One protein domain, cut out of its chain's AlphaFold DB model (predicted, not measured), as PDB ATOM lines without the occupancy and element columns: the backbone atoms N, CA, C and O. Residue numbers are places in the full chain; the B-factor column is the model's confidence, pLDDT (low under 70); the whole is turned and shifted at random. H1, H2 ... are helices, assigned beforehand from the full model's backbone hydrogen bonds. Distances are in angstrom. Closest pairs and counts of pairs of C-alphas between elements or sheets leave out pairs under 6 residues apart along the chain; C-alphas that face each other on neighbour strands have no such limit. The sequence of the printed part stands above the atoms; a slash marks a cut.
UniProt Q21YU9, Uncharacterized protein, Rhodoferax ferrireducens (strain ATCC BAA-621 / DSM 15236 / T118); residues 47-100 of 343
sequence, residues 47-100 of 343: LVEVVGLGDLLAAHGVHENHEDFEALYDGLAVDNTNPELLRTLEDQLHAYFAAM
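AT A GLANCE: This is residues 47 to 100 of the 343 residues of an uncharacterized protein of Rhodoferax ferrireducens (strain ATCC BAA-621 / DSM 15236 / T118) (UniProt Q21YU9). One long helix, H4, runs along the longest axis; H3 and H4 make a narrow V at their tight link, and the short helices H1 and H2 lie along the same side of H4 as H3. The printed part has 54 residues with four named helices, H1 to H4 in chain order, and no named strand: all helix. It is compact, radius of gyration of the C-alphas 10.7 A, and only just elongated, spanning 31 by 20 by 20 A.

IN THESE COORDINATES: H1 is residues 47 to 51, from C-alpha 47 at (205.679, 353.173, 274.556). H2 is residues 54 to 59. H3, residues 69 to 79, is 15.3 A long. H4, residues 83 to 98, is 22.3 A long and ends at C-alpha 98 at (220.593, 351.644, 273.027).

HOW THE PARTS SIT: H1 is close to but not clearly touching H4; their closest C-alphas, Val 51 and Tyr 96, are 6.7 A apart. H2 and H4 only just touch, with 3 pairs of C-alphas within 8 A, closest Leu 56 and Leu 89, 7.8 A, at a shallow tilt of 20 degrees, opposite ways; H4 uses residues 85 to 89 alone. H3 and H4 touch only at the corner, only just, with 3 such pairs, closest C-alphas Leu 76 and Leu 86, 6.9 A. H2 and H3 are apart. In H1, H2, H3 and H4 every O i to N i+4 pair is within hydrogen-bond range.

THE WHOLE: The farthest C-alphas, Asp 79 and Met 100, are 31.4 A apart. The printed part has no cut and no long link. Residue 65 alone is under pLDDT 70.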
ATOM      1  N   LEU A  47     204.369 352.844 275.097       92.44
ATOM      2  CA  LEU A  47     205.679 353.173 274.556       92.44
ATOM      3  C   LEU A  47     205.910 354.684 274.498       92.44
ATOM      4  O   LEU A  47     206.969 355.145 274.916       92.44
ATOM      5  N   VAL A  48     204.901 355.455 274.084       92.31
ATOM      6  CA  VAL A  48     204.966 356.927 274.039       92.31
ATOM      7  C   VAL A  48     205.242 357.523 275.423       92.31
ATOM      8  O   VAL A  48     206.103 358.391 275.556       92.31
ATOM      9  N   GLU A  49     204.545 357.038 276.453       92.31
ATOM     10  CA  GLU A  49     204.696 357.506 277.836       92.31
ATOM     11  C   GLU A  49     206.073 357.142 278.400       92.31
ATOM     12  O   GLU A  49     206.792 358.005 278.898       92.31
ATOM     13  N   VAL A  50     206.457 355.865 278.305       93.69
ATOM     14  CA  VAL A  50     207.683 355.346 278.926       93.69
ATOM     15  C   VAL A  50     208.942 355.934 278.287       93.69
ATOM     16  O   VAL A  50     209.904 356.220 278.998       93.69
ATOM     17  N   VAL A  51     208.938 356.125 276.965       94.69
ATOM     18  CA  VAL A  51     210.075 356.703 276.232       94.69
ATOM     19  C   VAL A  51     210.098 358.234 276.341       94.69
ATOM     20  O   VAL A  51     211.159 358.836 276.194       94.69
ATOM     21  N   GLY A  52     208.962 358.869 276.651       94.00
ATOM     22  CA  GLY A  52     208.852 360.325 276.757       94.00
ATOM     23  C   GLY A  52     208.662 361.024 275.407       94.00
ATOM     24  O   GLY A  52     209.152 362.131 275.213       94.00
ATOM     25  N   LEU A  53     207.945 360.395 274.470       93.44
ATOM     26  CA  LEU A  53     207.715 360.932 273.118       93.44
ATOM     27  C   LEU A  53     206.563 361.951 273.047       93.44
ATOM     28  O   LEU A  53     206.327 362.543 271.995       93.44
ATOM     29  N   GLY A  54     205.827 362.152 274.144       91.19
ATOM     30  CA  GLY A  54     204.612 362.975 274.169       91.19
ATOM     31  C   GLY A  54     204.839 364.424 273.730       91.19
ATOM     32  O   GLY A  54     204.096 364.922 272.887       91.19
ATOM     33  N   ASP A  55     205.888 365.080 274.234       91.19
ATOM     34  CA  ASP A  55     206.189 366.477 273.890       91.19
ATOM     35  C   ASP A  55     206.575 366.635 272.411       91.19
ATOM     36  O   ASP A  55     206.180 367.605 271.761       91.19
ATOM     37  N   LEU A  56     207.301 365.655 271.853       91.69
ATOM     38  CA  LEU A  56     207.676 365.627 270.437       91.69
ATOM     39  C   LEU A  56     206.436 365.525 269.540       91.69
ATOM     40  O   LEU A  56     206.311 366.278 268.570       91.69
ATOM     41  N   LEU A  57     205.526 364.605 269.872       90.56
ATOM     42  CA  LEU A  57     204.271 364.401 269.149       90.56
ATOM     43  C   LEU A  57     203.375 365.644 269.242       90.56
ATOM     44  O   LEU A  57     202.903 366.146 268.219       90.56
ATOM     45  N   ALA A  58     203.229 366.213 270.441       89.38
ATOM     46  CA  ALA A  58     202.411 367.400 270.673       89.38
ATOM     47  C   ALA A  58     202.929 368.632 269.914       89.38
ATOM     48  O   ALA A  58     202.131 369.388 269.361       89.38
ATOM     49  N   ALA A  59     204.251 368.818 269.827       88.88
ATOM     50  CA  ALA A  59     204.857 369.904 269.051       88.88
ATOM     51  C   ALA A  59     204.522 369.837 267.547       88.88
ATOM     52  O   ALA A  59     204.569 370.859 266.865       88.88
ATOM     53  N   HIS A  60     204.144 368.659 267.047       86.19
ATOM     54  CA  HIS A  60     203.751 368.426 265.656       86.19
ATOM     55  C   HIS A  60     202.233 368.244 265.484       86.19
ATOM     56  O   HIS A  60     201.782 367.764 264.445       86.19
ATOM     57  N   GLY A  61     201.436 368.640 266.482       83.94
ATOM     58  CA  GLY A  61     199.973 368.606 266.416       83.94
ATOM     59  C   GLY A  61     199.354 367.221 266.621       83.94
ATOM     60  O   GLY A  61     198.171 367.036 266.339       83.94
ATOM     61  N   VAL A  62     200.130 366.246 267.099       82.75
ATOM     62  CA  VAL A  62     199.657 364.890 267.392       82.75
ATOM     63  C   VAL A  62     199.328 364.802 268.883       82.75
ATOM     64  O   VAL A  62     200.221 364.831 269.726       82.75
ATOM     65  N   HIS A  63     198.034 364.752 269.207       76.31
ATOM     66  CA  HIS A  63     197.539 364.863 270.587       76.31
ATOM     67  C   HIS A  63     196.702 363.660 271.064       76.31
ATOM     68  O   HIS A  63     196.322 363.616 272.233       76.31
ATOM     69  N   GLU A  64     196.402 362.697 270.188       72.88
ATOM     70  CA  GLU A  64     195.506 361.561 270.463       72.88
ATOM     71  C   GLU A  64     196.172 360.210 270.112       72.88
ATOM     72  O   GLU A  64     197.203 360.169 269.445       72.88
ATOM     73  N   ASN A  65     195.571 359.094 270.551       67.50
ATOM     74  CA  ASN A  65     195.957 357.705 270.221       67.50
ATOM     75  C   ASN A  65     197.340 357.219 270.701       67.50
ATOM     76  O   ASN A  65     197.935 356.327 270.102       67.50
ATOM     77  N   HIS A  66     197.843 357.721 271.830       74.44
ATOM     78  CA  HIS A  66     199.129 357.261 272.382       74.44
ATOM     79  C   HIS A  66     199.104 355.811 272.917       74.44
ATOM     80  O   HIS A  66     200.164 355.218 273.114       74.44
ATOM     81  N   GLU A  67     197.915 355.243 273.155       70.75
ATOM     82  CA  GLU A  67     197.729 353.864 273.642       70.75
ATOM     83  C   GLU A  67     197.844 352.801 272.534       70.75
ATOM     84  O   GLU A  67     198.011 351.618 272.834       70.75
ATOM     85  N   ASP A  68     197.785 353.204 271.261       80.56
ATOM     86  CA  ASP A  68     197.982 352.333 270.100       80.56
ATOM     87  C   ASP A  68     199.113 352.892 269.228       80.56
ATOM     88  O   ASP A  68     198.903 353.544 268.203       80.56
ATOM     89  N   PHE A  69     200.347 352.660 269.684       86.25
ATOM     90  CA  PHE A  69     201.539 353.137 268.988       86.25
ATOM     91  C   PHE A  69     201.676 352.558 267.571       86.25
ATOM     92  O   PHE A  69     202.224 353.228 266.702       86.25
ATOM     93  N   GLU A  70     201.173 351.345 267.319       84.94
ATOM     94  CA  GLU A  70     201.187 350.746 265.979       84.94
ATOM     95  C   GLU A  70     200.300 351.553 265.025       84.94
ATOM     96  O   GLU A  70     200.766 351.976 263.970       84.94
ATOM     97  N   ALA A  71     199.058 351.859 265.416       83.25
ATOM     98  CA  ALA A  71     198.176 352.697 264.604       83.25
ATOM     99  C   ALA A  71     198.716 354.126 264.422       83.25
ATOM    100  O   ALA A  71     198.630 354.685 263.326       83.25
ATOM    101  N   LEU A  72     199.286 354.706 265.485       86.12
ATOM    102  CA  LEU A  72     199.912 356.027 265.456       86.12
ATOM    103  C   LEU A  72     201.062 356.082 264.443       86.12
ATOM    104  O   LEU A  72     201.104 356.970 263.590       86.12
ATOM    105  N   TYR A  73     201.993 355.132 264.540       87.81
ATOM    106  CA  TYR A  73     203.169 355.072 263.684       87.81
ATOM    107  C   TYR A  73     202.787 354.798 262.225       87.81
ATOM    108  O   TYR A  73     203.283 355.478 261.328       87.81
ATOM    109  N   ASP A  74     201.873 353.852 261.984       85.12
ATOM    110  CA  ASP A  74     201.365 353.528 260.646       85.12
ATOM    111  C   ASP A  74     200.752 354.764 259.969       85.12
ATOM    112  O   ASP A  74     201.067 355.045 258.814       85.12
ATOM    113  N   GLY A  75     199.958 355.558 260.699       84.38
ATOM    114  CA  GLY A  75     199.407 356.819 260.194       84.38
ATOM    115  C   GLY A  75     200.493 357.820 259.787       84.38
ATOM    116  O   GLY A  75     200.473 358.333 258.669       84.38
ATOM    117  N   LEU A  76     201.491 358.038 260.650       84.31
ATOM    118  CA  LEU A  76     202.613 358.941 260.358       84.31
ATOM    119  C   LEU A  76     203.438 358.487 259.143       84.31
ATOM    120  O   LEU A  76     203.854 359.317 258.332       84.31
ATOM    121  N   ALA A  77     203.669 357.179 259.015       85.12
ATOM    122  CA  ALA A  77     204.445 356.599 257.927       85.12
ATOM    123  C   ALA A  77     203.696 356.636 256.582       85.12
ATOM    124  O   ALA A  77     204.304 356.938 255.555       85.12
ATOM    125  N   VAL A  78     202.388 356.352 256.580       81.06
ATOM    126  CA  VAL A  78     201.553 356.329 255.366       81.06
ATOM    127  C   VAL A  78     201.280 357.734 254.845       81.06
ATOM    128  O   VAL A  78     201.412 357.970 253.643       81.06
ATOM    129  N   ASP A  79     200.930 358.671 255.728       75.25
ATOM    130  CA  ASP A  79     200.627 360.044 255.323       75.25
ATOM    131  C   ASP A  79     201.875 360.736 254.751       75.25
ATOM    132  O   ASP A  79     201.757 361.607 253.886       75.25
ATOM    133  N   ASN A  80     203.074 360.346 255.215       72.56
ATOM    134  CA  ASN A  80     204.382 360.883 254.812       72.56
ATOM    135  C   ASN A  80     204.437 362.429 254.817       72.56
ATOM    136  O   ASN A  80     205.221 363.059 254.106       72.56
ATOM    137  N   THR A  81     203.574 363.060 255.616       70.31
ATOM    138  CA  THR A  81     203.406 364.514 255.681       70.31
ATOM    139  C   THR A  81     204.501 365.177 256.511       70.31
ATOM    140  O   THR A  81     204.823 366.335 256.264       70.31
ATOM    141  N   ASN A  82     205.112 364.443 257.452       80.69
ATOM    142  CA  ASN A  82     206.158 364.941 258.352       80.69
ATOM    143  C   ASN A  82     207.346 363.959 258.464       80.69
ATOM    144  O   ASN A  82     207.548 363.345 259.515       80.69
ATOM    145  N   PRO A  83     208.174 363.811 257.413       85.75
ATOM    146  CA  PRO A  83     209.318 362.890 257.426       85.75
ATOM    147  C   PRO A  83     210.373 363.238 258.493       85.75
ATOM    148  O   PRO A  83     211.079 362.358 258.981       85.75
ATOM    149  N   GLU A  84     210.480 364.511 258.887       88.81
ATOM    150  CA  GLU A  84     211.375 364.939 259.969       88.81
ATOM    151  C   GLU A  84     210.910 364.444 261.346       88.81
ATOM    152  O   GLU A  84     211.741 363.988 262.137       88.81
ATOM    153  N   LEU A  85     209.599 364.483 261.614       89.44
ATOM    154  CA  LEU A  85     209.017 363.932 262.838       89.44
ATOM    155  C   LEU A  85     209.296 362.434 262.924       89.44
ATOM    156  O   LEU A  85     209.769 361.971 263.958       89.44
ATOM    157  N   LEU A  86     209.047 361.701 261.833       89.50
ATOM    158  CA  LEU A  86     209.249 360.256 261.792       89.50
ATOM    159  C   LEU A  86     210.706 359.899 262.105       89.50
ATOM    160  O   LEU A  86     210.962 359.150 263.041       89.50
ATOM    161  N   ARG A  87     211.666 360.536 261.421       90.31
ATOM    162  CA  ARG A  87     213.098 360.337 261.692       90.31
ATOM    163  C   ARG A  87     213.462 360.648 263.147       90.31
ATOM    164  O   ARG A  87     214.150 359.865 263.787       90.31
ATOM    165  N   THR A  88     212.987 361.773 263.681       92.50
ATOM    166  CA  THR A  88     213.290 362.182 265.065       92.50
ATOM    167  C   THR A  88     212.712 361.199 266.084       92.50
ATOM    168  O   THR A  88     213.343 360.910 267.099       92.50
ATOM    169  N   LEU A  89     211.521 360.669 265.812       92.75
ATOM    170  CA  LEU A  89     210.866 359.660 266.634       92.75
ATOM    171  C   LEU A  89     211.643 358.335 266.616       92.75
ATOM    172  O   LEU A  89     211.898 357.768 267.680       92.75
ATOM    173  N   GLU A  90     212.065 357.873 265.436       92.94
ATOM    174  CA  GLU A  90     212.902 356.676 265.285       92.94
ATOM    175  C   GLU A  90     214.251 356.833 266.011       92.94
ATOM    176  O   GLU A  90     214.660 355.933 266.749       92.94
ATOM    177  N   ASP A  91     214.903 357.994 265.878       93.88
ATOM    178  CA  ASP A  91     216.177 358.308 266.537       93.88
ATOM    179  C   ASP A  91     216.045 358.298 268.070       93.88
ATOM    180  O   ASP A  91     216.888 357.725 268.767       93.88
ATOM    181  N   GLN A  92     214.978 358.896 268.619       95.38
ATOM    182  CA  GLN A  92     214.727 358.890 270.065       95.38
ATOM    183  C   GLN A  92     214.444 357.483 270.594       95.38
ATOM    184  O   GLN A  92     214.951 357.118 271.657       95.38
ATOM    185  N   LEU A  93     213.689 356.672 269.849       94.94
ATOM    186  CA  LEU A  93     213.440 355.278 270.211       94.94
ATOM    187  C   LEU A  93     214.725 354.459 270.202       94.94
ATOM    188  O   LEU A  93     215.026 353.776 271.185       94.94
ATOM    189  N   HIS A  94     215.512 354.569 269.134       95.25
ATOM    190  CA  HIS A  94     216.796 353.892 269.040       95.25
ATOM    191  C   HIS A  94     217.713 354.298 270.202       95.25
ATOM    192  O   HIS A  94     218.271 353.435 270.877       95.25
ATOM    193  N   ALA A  95     217.836 355.599 270.486       96.00
ATOM    194  CA  ALA A  95     218.652 356.104 271.589       96.00
ATOM    195  C   ALA A  95     218.171 355.604 272.962       96.00
ATOM    196  O   ALA A  95     218.997 355.271 273.813       96.00
ATOM    197  N   TYR A  96     216.855 355.516 273.177       97.38
ATOM    198  CA  TYR A  96     216.285 355.009 274.424       97.38
ATOM    199  C   TYR A  96     216.690 353.553 274.682       97.38
ATOM    200  O   TYR A  96     217.216 353.250 275.753       97.38
ATOM    201  N   PHE A  97     216.491 352.667 273.699       97.06
ATOM    202  CA  PHE A  97     216.833 351.247 273.827       97.06
ATOM    203  C   PHE A  97     218.349 351.007 273.851       97.06
ATOM    204  O   PHE A  97     218.821 350.201 274.651       97.06
ATOM    205  N   ALA A  98     219.129 351.738 273.045       96.31
ATOM    206  CA  ALA A  98     220.593 351.644 273.027       96.31
ATOM    207  C   ALA A  98     221.245 352.018 274.368       96.31
ATOM    208  O   ALA A  98     222.345 351.565 274.671       96.31
ATOM    209  N   ALA A  99     220.574 352.833 275.187       96.88
ATOM    210  CA  ALA A  99     221.054 353.210 276.511       96.88
ATOM    211  C   ALA A  99     220.766 352.164 277.605       96.88
ATOM    212  O   ALA A  99     221.188 352.371 278.745       96.88
ATOM    213  N   MET A 100     220.033 351.085 277.303       97.81
ATOM    214  CA  MET A 100     219.645 350.090 278.305       97.81
ATOM    215  C   MET A 100     220.778 349.107 278.610       97.81
ATOM    216  O   MET A 100     221.525 348.693 277.721       97.81
TER     217      MET A 100